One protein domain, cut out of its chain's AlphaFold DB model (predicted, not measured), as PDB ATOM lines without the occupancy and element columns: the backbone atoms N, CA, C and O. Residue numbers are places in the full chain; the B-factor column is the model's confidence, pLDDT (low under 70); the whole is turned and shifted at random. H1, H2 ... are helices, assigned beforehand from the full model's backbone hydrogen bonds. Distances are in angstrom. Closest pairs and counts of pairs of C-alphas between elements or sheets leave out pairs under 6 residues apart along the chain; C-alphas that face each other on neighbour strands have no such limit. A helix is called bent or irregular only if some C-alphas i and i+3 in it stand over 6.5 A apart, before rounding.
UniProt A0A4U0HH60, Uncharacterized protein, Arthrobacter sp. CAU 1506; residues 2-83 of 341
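This is residues 2 to 83 of the 341 residues of an uncharacterized protein of Arthrobacter sp. CAU 1506 (UniProt A0A4U0HH60). Two long helices, H1 and H3, cross at about a right angle, with the first stretch of H1 and the last stretch of H3 sticking out as two free arms. Past the crossing H1 kinks sharply and folds back, and the shorter H2 leads from there to the start of H3. The printed part has 82 residues with three named helices, in the order H1, H2, H3, and no named strand; the class is all helix. The whole is loose, with a radius of gyration of the C-alphas of 15.6 A, and elongated, spanning 53 by 34 by 21 A.

H1, residues 3 to 32, has a kink of 150 degrees near residue 25. It is irregular, with C-alphas 24 and 27 at 9.6 A. H2, residues 35 to 46, is close to H1 but not clearly touching: their closest C-alphas, those of Trp 32 and Arg 38, are 7.5 A apart. H3, residues 49 to 81, touches H1 about perpendicular, at 76 degrees. H1 touches H3 with residues 17 to 24 alone, and H3 touches H1 with residues 59 to 69 alone; their closest C-alphas, those of Ala 20 and Ala 66, are 5.3 A apart. H2 and H3 touch only at the corner, through residues 44 to 46 and 51 to 55; the closest C-alphas, those of Ala 45 and Ala 52, are 4.2 A apart. They run opposite ways at a steep tilt of 48 degrees. In H2 and H3 every O i to N i+4 pair is within hydrogen-bond range; in H1, 22 of 26 are.

H1 begins at C-alpha 3, (169.012, 126.378, 103.703), and measures 30.1 A from first to last C-alpha. H2 begins at C-alpha 35, (144.170, 125.745, 100.373). H3 measures 48.2 A and ends at C-alpha 81, (146.669, 129.183, 139.343).

The two C-alphas farthest apart, those of Ser 47 and Pro 83, are 52.9 A apart. Residues 2 to 13 and 71 to 83 stand free; the body without them spans 33 by 21 by 15 A. Both links are tight, the printed part has no cut, and no printed residue has a pLDDT under 70.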
ATOM      1  N   THR A   2     170.852 128.922 107.444       85.56
ATOM      2  CA  THR A   2     171.138 127.729 106.632       85.56
ATOM      3  C   THR A   2     169.908 127.322 105.808       85.56
ATOM      4  O   THR A   2     168.767 127.482 106.252       85.56
ATOM      5  N   GLY A   3     170.109 126.776 104.601       89.50
ATOM      6  CA  GLY A   3     169.012 126.378 103.703       89.50
ATOM      7  C   GLY A   3     168.004 125.402 104.331       89.50
ATOM      8  O   GLY A   3     166.832 125.398 103.956       89.50
ATOM      9  N   ARG A   4     168.426 124.633 105.346       91.38
ATOM     10  CA  ARG A   4     167.570 123.728 106.126       91.38
ATOM     11  C   ARG A   4     166.511 124.487 106.940       91.38
ATOM     12  O   ARG A   4     165.343 124.120 106.880       91.38
ATOM     13  N   ILE A   5     166.880 125.578 107.622       90.06
ATOM     14  CA  ILE A   5     165.945 126.386 108.433       90.06
ATOM     15  C   ILE A   5     164.876 127.027 107.542       90.06
ATOM     16  O   ILE A   5     163.689 126.982 107.863       90.06
ATOM     17  N   ARG A   6     165.276 127.565 106.382       93.31
ATOM     18  CA  ARG A   6     164.347 128.202 105.437       93.31
ATOM     19  C   ARG A   6     163.277 127.228 104.931       93.31
ATOM     20  O   ARG A   6     162.099 127.572 104.965       93.31
ATOM     21  N   ARG A   7     163.666 126.010 104.530       92.44
ATOM     22  CA  ARG A   7     162.713 124.973 104.082       92.44
ATOM     23  C   ARG A   7     161.728 124.592 105.186       92.44
ATOM     24  O   ARG A   7     160.535 124.463 104.919       92.44
ATOM     25  N   THR A   8     162.205 124.455 106.424       92.62
ATOM     26  CA  THR A   8     161.341 124.159 107.576       92.62
ATOM     27  C   THR A   8     160.320 125.274 107.798       92.62
ATOM     28  O   THR A   8     159.123 125.001 107.860       92.62
ATOM     29  N   VAL A   9     160.748 126.540 107.834       91.69
ATOM     30  CA  VAL A   9     159.839 127.688 108.006       91.69
ATOM     31  C   VAL A   9     158.809 127.761 106.874       91.69
ATOM     32  O   VAL A   9     157.620 127.953 107.130       91.69
ATOM     33  N   GLU A  10     159.229 127.571 105.620       92.12
ATOM     34  CA  GLU A  10     158.324 127.584 104.463       92.12
ATOM     35  C   GLU A  10     157.275 126.461 104.533       92.12
ATOM     36  O   GLU A  10     156.110 126.703 104.202       92.12
ATOM     37  N   ARG A  11     157.649 125.277 105.041       94.75
ATOM     38  CA  ARG A  11     156.740 124.140 105.257       94.75
ATOM     39  C   ARG A  11     155.687 124.417 106.333       94.75
ATOM     40  O   ARG A  11     154.531 124.049 106.144       94.75
ATOM     41  N   TRP A  12     156.055 125.084 107.429       95.69
ATOM     42  CA  TRP A  12     155.145 125.360 108.556       95.69
ATOM     43  C   TRP A  12     154.301 126.626 108.389       95.69
ATOM     44  O   TRP A  12     153.228 126.741 108.979       95.69
ATOM     45  N   ARG A  13     154.726 127.571 107.545       94.25
ATOM     46  CA  ARG A  13     154.017 128.840 107.311       94.25
ATOM     47  C   ARG A  13     152.527 128.695 106.935       94.25
ATOM     48  O   ARG A  13     151.730 129.478 107.449       94.25
ATOM     49  N   PRO A  14     152.106 127.752 106.064       94.69
ATOM     50  CA  PRO A  14     150.694 127.447 105.819       94.69
ATOM     51  C   PRO A  14     149.903 127.153 107.090       94.69
ATOM     52  O   PRO A  14     148.845 127.738 107.299       94.69
ATOM     53  N   PHE A  15     150.447 126.264 107.918       96.19
ATOM     54  CA  PHE A  15     149.810 125.775 109.128       96.19
ATOM     55  C   PHE A  15     149.722 126.883 110.176       96.19
ATOM     56  O   PHE A  15     148.635 127.185 110.651       96.19
ATOM     57  N   ALA A  16     150.834 127.578 110.434       96.50
ATOM     58  CA  ALA A  16     150.869 128.712 111.354       96.50
ATOM     59  C   ALA A  16     149.896 129.827 110.937       96.50
ATOM     60  O   ALA A  16     149.235 130.424 111.778       96.50
ATOM     61  N   GLY A  17     149.784 130.110 109.632       96.38
ATOM     62  CA  GLY A  17     148.824 131.092 109.121       96.38
ATOM     63  C   GLY A  17     147.369 130.642 109.268       96.38
ATOM     64  O   GLY A  17     146.505 131.475 109.543       96.38
ATOM     65  N   GLY A  18     147.107 129.341 109.109       97.25
ATOM     66  CA  GLY A  18     145.804 128.739 109.372       97.25
ATOM     67  C   GLY A  18     145.410 128.858 110.838       97.25
ATOM     68  O   GLY A  18     144.373 129.436 111.138       97.25
ATOM     69  N   LEU A  19     146.291 128.420 111.741       97.31
ATOM     70  CA  LEU A  19     146.090 128.507 113.186       97.31
ATOM     71  C   LEU A  19     145.854 129.951 113.646       97.31
ATOM     72  O   LEU A  19     144.869 130.218 114.326       97.31
ATOM     73  N   ALA A  20     146.702 130.896 113.224       97.75
ATOM     74  CA  ALA A  20     146.541 132.306 113.574       97.75
ATOM     75  C   ALA A  20     145.205 132.878 113.071       97.75
ATOM     76  O   ALA A  20     144.538 133.617 113.791       97.75
ATOM     77  N   SER A  21     144.779 132.506 111.858       97.31
ATOM     78  CA  SER A  21     143.483 132.935 111.319       97.31
ATOM     79  C   SER A  21     142.315 132.336 112.103       97.31
ATOM     80  O   SER A  21     141.360 133.054 112.377       97.31
ATOM     81  N   THR A  22     142.386 131.058 112.487       97.25
ATOM     82  CA  THR A  22     141.363 130.399 113.315       97.25
ATOM     83  C   THR A  22     141.277 131.024 114.705       97.25
ATOM     84  O   THR A  22     140.181 131.282 115.180       97.25
ATOM     85  N   LEU A  23     142.405 131.353 115.338       96.62
ATOM     86  CA  LEU A  23     142.404 132.057 116.626       96.62
ATOM     87  C   LEU A  23     141.738 133.438 116.523       96.62
ATOM     88  O   LEU A  23     140.971 133.823 117.399       96.62
ATOM     89  N   CYS A  24     141.996 134.176 115.439       97.12
ATOM     90  CA  CYS A  24     141.442 135.519 115.251       97.12
ATOM     91  C   CYS A  24     139.980 135.533 114.789       97.12
ATOM     92  O   CYS A  24     139.287 136.516 115.034       97.12
ATOM     93  N   PHE A  25     139.531 134.502 114.066       97.31
ATOM     94  CA  PHE A  25     138.255 134.520 113.343       97.31
ATOM     95  C   PHE A  25     137.433 133.226 113.475       97.31
ATOM     96  O   PHE A  25     136.539 132.995 112.663       97.31
ATOM     97  N   GLY A  26     137.737 132.350 114.432       96.75
ATOM     98  CA  GLY A  26     137.005 131.101 114.663       96.75
ATOM     99  C   GLY A  26     136.923 130.195 113.425       96.75
ATOM    100  O   GLY A  26     137.865 130.093 112.627       96.75
ATOM    101  N   ILE A  27     135.762 129.564 113.228       97.81
ATOM    102  CA  ILE A  27     135.445 128.733 112.056       97.81
ATOM    103  C   ILE A  27     135.587 129.536 110.756       97.81
ATOM    104  O   ILE A  27     136.137 129.023 109.778       97.81
ATOM    105  N   ALA A  28     135.175 130.807 110.724       97.00
ATOM    106  CA  ALA A  28     135.353 131.652 109.542       97.00
ATOM    107  C   ALA A  28     136.839 131.800 109.149       97.00
ATOM    108  O   ALA A  28     137.177 131.783 107.961       97.00
ATOM    109  N   GLY A  29     137.741 131.874 110.131       97.06
ATOM    110  CA  GLY A  29     139.194 131.876 109.931       97.06
ATOM    111  C   GLY A  29     139.736 130.569 109.361       97.06
ATOM    112  O   GLY A  29     140.585 130.587 108.459       97.06
ATOM    113  N   LEU A  30     139.205 129.438 109.829       96.50
ATOM    114  CA  LEU A  30     139.531 128.114 109.304       96.50
ATOM    115  C   LEU A  30     139.099 127.982 107.838       96.50
ATOM    116  O   LEU A  30     139.922 127.641 106.983       96.50
ATOM    117  N   VAL A  31     137.850 128.345 107.521       97.12
ATOM    118  CA  VAL A  31     137.338 128.353 106.140       97.12
ATOM    119  C   VAL A  31     138.188 129.275 105.273       97.12
ATOM    120  O   VAL A  31     138.619 128.890 104.186       97.12
ATOM    121  N   TRP A  32     138.518 130.473 105.764       94.94
ATOM    122  CA  TRP A  32     139.380 131.412 105.049       94.94
ATOM    123  C   TRP A  32     140.761 130.823 104.738       94.94
ATOM    124  O   TRP A  32     141.375 131.188 103.728       94.94
ATOM    125  N   SER A  33     141.253 129.904 105.564       95.81
ATOM    126  CA  SER A  33     142.581 129.294 105.460       95.81
ATOM    127  C   SER A  33     142.651 128.089 104.522       95.81
ATOM    128  O   SER A  33     143.756 127.619 104.238       95.81
ATOM    129  N   LEU A  34     141.517 127.644 103.969       96.69
ATOM    130  CA  LEU A  34     141.467 126.513 103.044       96.69
ATOM    131  C   LEU A  34     142.418 126.706 101.840       96.69
ATOM    132  O   LEU A  34     142.512 127.817 101.290       96.69
ATOM    133  N   PRO A  35     143.112 125.640 101.381       94.50
ATOM    134  CA  PRO A  35     144.170 125.745 100.373       94.50
ATOM    135  C   PRO A  35     143.735 126.441  99.081       94.50
ATOM    136  O   PRO A  35     144.468 127.278  98.555       94.50
ATOM    137  N   PHE A  36     142.526 126.163  98.586       93.75
ATOM    138  CA  PHE A  36     142.034 126.750  97.338       93.75
ATOM    139  C   PHE A  36     141.803 128.266  97.446       93.75
ATOM    140  O   PHE A  36     142.175 129.014  96.536       93.75
ATOM    141  N   LEU A  37     141.253 128.755  98.568       91.56
ATOM    142  CA  LEU A  37     141.080 130.191  98.808       91.56
ATOM    143  C   LEU A  37     142.432 130.883  98.970       91.56
ATOM    144  O   LEU A  37     142.651 131.969  98.426       91.56
ATOM    145  N   ARG A  38     143.367 130.239  99.674       92.75
ATOM    146  CA  ARG A  38     144.722 130.759  99.857       92.75
ATOM    147  C   ARG A  38     145.483 130.861  98.539       92.75
ATOM    148  O   ARG A  38     146.039 131.922  98.263       92.75
ATOM    149  N   SER A  39     145.463 129.820  97.711       91.62
ATOM    150  CA  SER A  39     146.107 129.814  96.392       91.62
ATOM    151  C   SER A  39     145.568 130.927  95.496       91.62
ATOM    152  O   SER A  39     146.347 131.637  94.864       91.62
ATOM    153  N   ARG A  40     144.246 131.168  95.510       87.62
ATOM    154  CA  ARG A  40     143.636 132.305  94.799       87.62
ATOM    155  C   ARG A  40     144.174 133.653  95.294       87.62
ATOM    156  O   ARG A  40     144.491 134.515  94.478       87.62
ATOM    157  N   ARG A  41     144.313 133.843  96.613       89.06
ATOM    158  CA  ARG A  41     144.861 135.088  97.188       89.06
ATOM    159  C   ARG A  41     146.331 135.299  96.830       89.06
ATOM    160  O   ARG A  41     146.686 136.401  96.429       89.06
ATOM    161  N   VAL A  42     147.153 134.255  96.934       89.94
ATOM    162  CA  VAL A  42     148.589 134.324  96.617       89.94
ATOM    163  C   VAL A  42     148.808 134.648  95.141       89.94
ATOM    164  O   VAL A  42     149.555 135.575  94.845       89.94
ATOM    165  N   ARG A  43     148.093 133.975  94.225       87.12
ATOM    166  CA  ARG A  43     148.147 134.284  92.783       87.12
ATOM    167  C   ARG A  43     147.778 135.742  92.496       87.12
ATOM    168  O   ARG A  43     148.415 136.405  91.691       87.12
ATOM    169  N   ARG A  44     146.774 136.276  93.195       82.19
ATOM    170  CA  ARG A  44     146.378 137.684  93.055       82.19
ATOM    171  C   ARG A  44     147.458 138.660  93.530       82.19
ATOM    172  O   ARG A  44     147.576 139.758  92.988       82.19
ATOM    173  N   ALA A  45     148.200 138.298  94.570       87.19
ATOM    174  CA  ALA A  45     149.262 139.127  95.119       87.19
ATOM    175  C   ALA A  45     150.547 139.081  94.295       87.19
ATOM    176  O   ALA A  45     151.143 140.132  94.096       87.19
ATOM    177  N   SER A  46     150.942 137.923  93.755       87.50
ATOM    178  CA  SER A  46     152.113 137.829  92.861       87.50
ATOM    179  C   SER A  46     151.976 138.709  91.618       87.50
ATOM    180  O   SER A  46     152.954 139.150  91.034       87.50
ATOM    181  N   SER A  47     150.736 138.988  91.246       83.62
ATOM    182  CA  SER A  47     150.340 139.759  90.082       83.62
ATOM    183  C   SER A  47     150.268 141.282  90.286       83.62
ATOM    184  O   SER A  47     150.177 142.028  89.314       83.62
ATOM    185  N   CYS A  48     150.244 141.778  91.527       82.94
ATOM    186  CA  CYS A  48     150.043 143.202  91.810       82.94
ATOM    187  C   CYS A  48     150.712 143.616  93.123       82.94
ATOM    188  O   CYS A  48     150.367 143.105  94.188       82.94
ATOM    189  N   THR A  49     151.586 144.620  93.060       85.62
ATOM    190  CA  THR A  49     152.345 145.152  94.206       85.62
ATOM    191  C   THR A  49     151.449 145.629  95.348       85.62
ATOM    192  O   THR A  49     151.675 145.265  96.498       85.62
ATOM    193  N   VAL A  50     150.365 146.354  95.049       86.06
ATOM    194  CA  VAL A  50     149.405 146.817  96.070       86.06
ATOM    195  C   VAL A  50     148.663 145.641  96.720       86.06
ATOM    196  O   VAL A  50     148.428 145.632  97.928       86.06
ATOM    197  N   CYS A  51     148.308 144.606  95.947       87.69
ATOM    198  CA  CYS A  51     147.723 143.381  96.504       87.69
ATOM    199  C   CYS A  51     148.721 142.633  97.395       87.69
ATOM    200  O   CYS A  51     148.331 142.170  98.466       87.69
ATOM    201  N   ALA A  52     149.985 142.530  96.972       90.69
ATOM    202  CA  ALA A  52     151.054 141.930  97.762       90.69
ATOM    203  C   ALA A  52     151.273 142.681  99.077       90.69
ATOM    204  O   ALA A  52     151.327 142.053 100.134       90.69
ATOM    205  N   PHE A  53     151.304 144.013  99.027       91.88
ATOM    206  CA  PHE A  53     151.408 144.862 100.209       91.88
ATOM    207  C   PHE A  53     150.239 144.630 101.174       91.88
ATOM    208  O   PHE A  53     150.462 144.282 102.332       91.88
ATOM    209  N   HIS A  54     148.991 144.707 100.698       90.81
ATOM    210  CA  HIS A  54     147.819 144.438 101.536       90.81
ATOM    211  C   HIS A  54     147.802 143.011 102.094       90.81
ATOM    212  O   HIS A  54     147.386 142.810 103.233       90.81
ATOM    213  N   GLN A  55     148.234 142.007 101.324       92.81
ATOM    214  CA  GLN A  55     148.342 140.640 101.830       92.81
ATOM    215  C   GLN A  55     149.397 140.539 102.935       92.81
ATOM    216  O   GLN A  55     149.152 139.861 103.933       92.81
ATOM    217  N   ARG A  56     150.544 141.210 102.779       95.31
ATOM    218  CA  ARG A  56     151.606 141.245 103.790       95.31
ATOM    219  C   ARG A  56     151.123 141.927 105.066       95.31
ATOM    220  O   ARG A  56     151.249 141.331 106.129       95.31
ATOM    221  N   LEU A  57     150.497 143.100 104.949       95.88
ATOM    222  CA  LEU A  57     149.947 143.844 106.085       95.88
ATOM    223  C   LEU A  57     148.873 143.039 106.822       95.88
ATOM    224  O   LEU A  57     148.921 142.928 108.040       95.88
ATOM    225  N   ARG A  58     147.945 142.406 106.091       94.50
ATOM    226  CA  ARG A  58     146.938 141.511 106.687       94.50
ATOM    227  C   ARG A  58     147.574 140.330 107.406       94.50
ATOM    228  O   ARG A  58     147.127 139.982 108.487       94.50
ATOM    229  N   GLY A  59     148.595 139.718 106.809       95.69
ATOM    230  CA  GLY A  59     149.338 138.636 107.448       95.69
ATOM    231  C   GLY A  59     149.953 139.087 108.771       95.69
ATOM    232  O   GLY A  59     149.743 138.427 109.779       95.69
ATOM    233  N   ILE A  60     150.643 140.233 108.772       97.06
ATOM    234  CA  ILE A  60     151.223 140.829 109.985       97.06
ATOM    235  C   ILE A  60     150.134 141.082 111.030       97.06
ATOM    236  O   ILE A  60     150.264 140.605 112.149       97.06
ATOM    237  N   ALA A  61     149.040 141.753 110.656       96.69
ATOM    238  CA  ALA A  61     147.942 142.058 111.570       96.69
ATOM    239  C   ALA A  61     147.346 140.793 112.209       96.69
ATOM    240  O   ALA A  61     147.170 140.752 113.421       96.69
ATOM    241  N   VAL A  62     147.097 139.738 111.423       97.25
ATOM    242  CA  VAL A  62     146.580 138.458 111.939       97.25
ATOM    243  C   VAL A  62     147.559 137.808 112.916       97.25
ATOM    244  O   VAL A  62     147.135 137.336 113.964       97.25
ATOM    245  N   TYR A  63     148.860 137.800 112.621       97.81
ATOM    246  CA  TYR A  63     149.845 137.247 113.555       97.81
ATOM    247  C   TYR A  63     149.973 138.073 114.836       97.81
ATOM    248  O   TYR A  63     150.094 137.485 115.905       97.81
ATOM    249  N   VAL A  64     149.920 139.405 114.747       97.88
ATOM    250  CA  VAL A  64     149.955 140.288 115.923       97.88
ATOM    251  C   VAL A  64     148.736 140.042 116.809       97.88
ATOM    252  O   VAL A  64     148.897 139.802 118.001       97.88
ATOM    253  N   VAL A  65     147.529 140.021 116.236       97.56
ATOM    254  CA  VAL A  65     146.301 139.734 116.993       97.56
ATOM    255  C   VAL A  65     146.353 138.330 117.597       97.56
ATOM    256  O   VAL A  65     146.071 138.172 118.779       97.56
ATOM    257  N   ALA A  66     146.782 137.315 116.840       98.00
ATOM    258  CA  ALA A  66     146.932 135.960 117.367       98.00
ATOM    259  C   ALA A  66     147.939 135.896 118.527       98.00
ATOM    260  O   ALA A  66     147.672 135.224 119.518       98.00
ATOM    261  N   ALA A  67     149.061 136.615 118.443       98.06
ATOM    262  CA  ALA A  67     150.038 136.689 119.526       98.06
ATOM    263  C   ALA A  67     149.448 137.348 120.784       98.06
ATOM    264  O   ALA A  67     149.640 136.830 121.880       98.06
ATOM    265  N   VAL A  68     148.677 138.431 120.628       97.81
ATOM    266  CA  VAL A  68     147.955 139.082 121.736       97.81
ATOM    267  C   VAL A  68     146.944 138.126 122.375       97.81
ATOM    268  O   VAL A  68     146.884 138.037 123.598       97.81
ATOM    269  N   LEU A  69     146.198 137.359 121.577       97.62
ATOM    270  CA  LEU A  69     145.238 136.368 122.076       97.62
ATOM    271  C   LEU A  69     145.922 135.201 122.802       97.62
ATOM    272  O   LEU A  69     145.424 134.749 123.829       97.62
ATOM    273  N   VAL A  70     147.074 134.735 122.313       97.69
ATOM    274  CA  VAL A  70     147.880 133.707 122.995       97.69
ATOM    275  C   VAL A  70     148.434 134.240 124.317       97.69
ATOM    276  O   VAL A  70     148.348 133.549 125.329       97.69
ATOM    277  N   ALA A  71     148.946 135.473 124.335       97.38
ATOM    278  CA  ALA A  71     149.389 136.128 125.563       97.38
ATOM    279  C   ALA A  71     148.232 136.292 126.562       97.38
ATOM    280  O   ALA A  71     148.401 136.006 127.745       97.38
ATOM    281  N   GLY A  72     147.041 136.667 126.081       96.69
ATOM    282  CA  GLY A  72     145.818 136.698 126.877       96.69
ATOM    283  C   GLY A  72     145.484 135.327 127.470       96.69
ATOM    284  O   GLY A  72     145.357 135.195 128.684       96.69
ATOM    285  N   ALA A  73     145.435 134.274 126.654       96.25
ATOM    286  CA  ALA A  73     145.172 132.919 127.139       96.25
ATOM    287  C   ALA A  73     146.180 132.489 128.224       96.25
ATOM    288  O   ALA A  73     145.782 131.941 129.251       96.25
ATOM    289  N   GLY A  74     147.466 132.806 128.035       96.25
ATOM    290  CA  GLY A  74     148.507 132.592 129.042       96.25
ATOM    291  C   GLY A  74     148.248 133.365 130.337       96.25
ATOM    292  O   GLY A  74     148.323 132.789 131.419       96.25
ATOM    293  N   ALA A  75     147.866 134.641 130.243       94.31
ATOM    294  CA  ALA A  75     147.513 135.450 131.407       94.31
ATOM    295  C   ALA A  75     146.315 134.873 132.176       94.31
ATOM    296  O   ALA A  75     146.365 134.820 133.403       94.31
ATOM    297  N   ARG A  76     145.271 134.378 131.487       92.12
ATOM    298  CA  ARG A  76     144.151 133.683 132.155       92.12
ATOM    299  C   ARG A  76     144.580 132.395 132.830       92.12
ATOM    300  O   ARG A  76     144.082 132.116 133.914       92.12
ATOM    301  N   ALA A  77     145.474 131.627 132.215       92.25
ATOM    302  CA  ALA A  77     145.982 130.406 132.825       92.25
ATOM    303  C   ALA A  77     146.735 130.714 134.128       92.25
ATOM    304  O   ALA A  77     146.445 130.095 135.143       92.25
ATOM    305  N   VAL A  78     147.631 131.710 134.128       91.88
ATOM    306  CA  VAL A  78     148.362 132.145 135.338       91.88
ATOM    307  C   VAL A  78     147.398 132.552 136.449       91.88
ATOM    308  O   VAL A  78     147.508 132.094 137.578       91.88
ATOM    309  N   GLU A  79     146.424 133.380 136.105       87.12
ATOM    310  CA  GLU A  79     145.368 133.837 137.000       87.12
ATOM    311  C   GLU A  79     144.523 132.675 137.572       87.12
ATOM    312  O   GLU A  79     144.154 132.687 138.740       87.12
ATOM    313  N   ALA A  80     144.273 131.614 136.800       85.44
ATOM    314  CA  ALA A  80     143.599 130.417 137.311       85.44
ATOM    315  C   ALA A  80     144.430 129.651 138.365       85.44
ATOM    316  O   ALA A  80     143.848 128.975 139.212       85.44
ATOM    317  N   PHE A  81     145.764 129.764 138.338       89.50
ATOM    318  CA  PHE A  81     146.669 129.183 139.343       89.50
ATOM    319  C   PHE A  81     146.961 130.116 140.524       89.50
ATOM    320  O   PHE A  81     147.526 129.686 141.527       89.50
ATOM    321  N   SER A  82     146.607 131.392 140.422       87.56
ATOM    322  CA  SER A  82     146.777 132.393 141.477       87.56
ATOM    323  C   SER A  82     145.476 133.178 141.607       87.56
ATOM    324  O   SER A  82     145.423 134.334 141.188       87.56
ATOM    325  N   PRO A  83     144.406 132.527 142.104       75.88
ATOM    326  CA  PRO A  83     143.073 133.096 142.056       75.88
ATOM    327  C   PRO A  83     143.033 134.408 142.847       75.88
ATOM    328  O   PRO A  83     143.553 134.466 143.966       75.88
TER     329      PRO A  83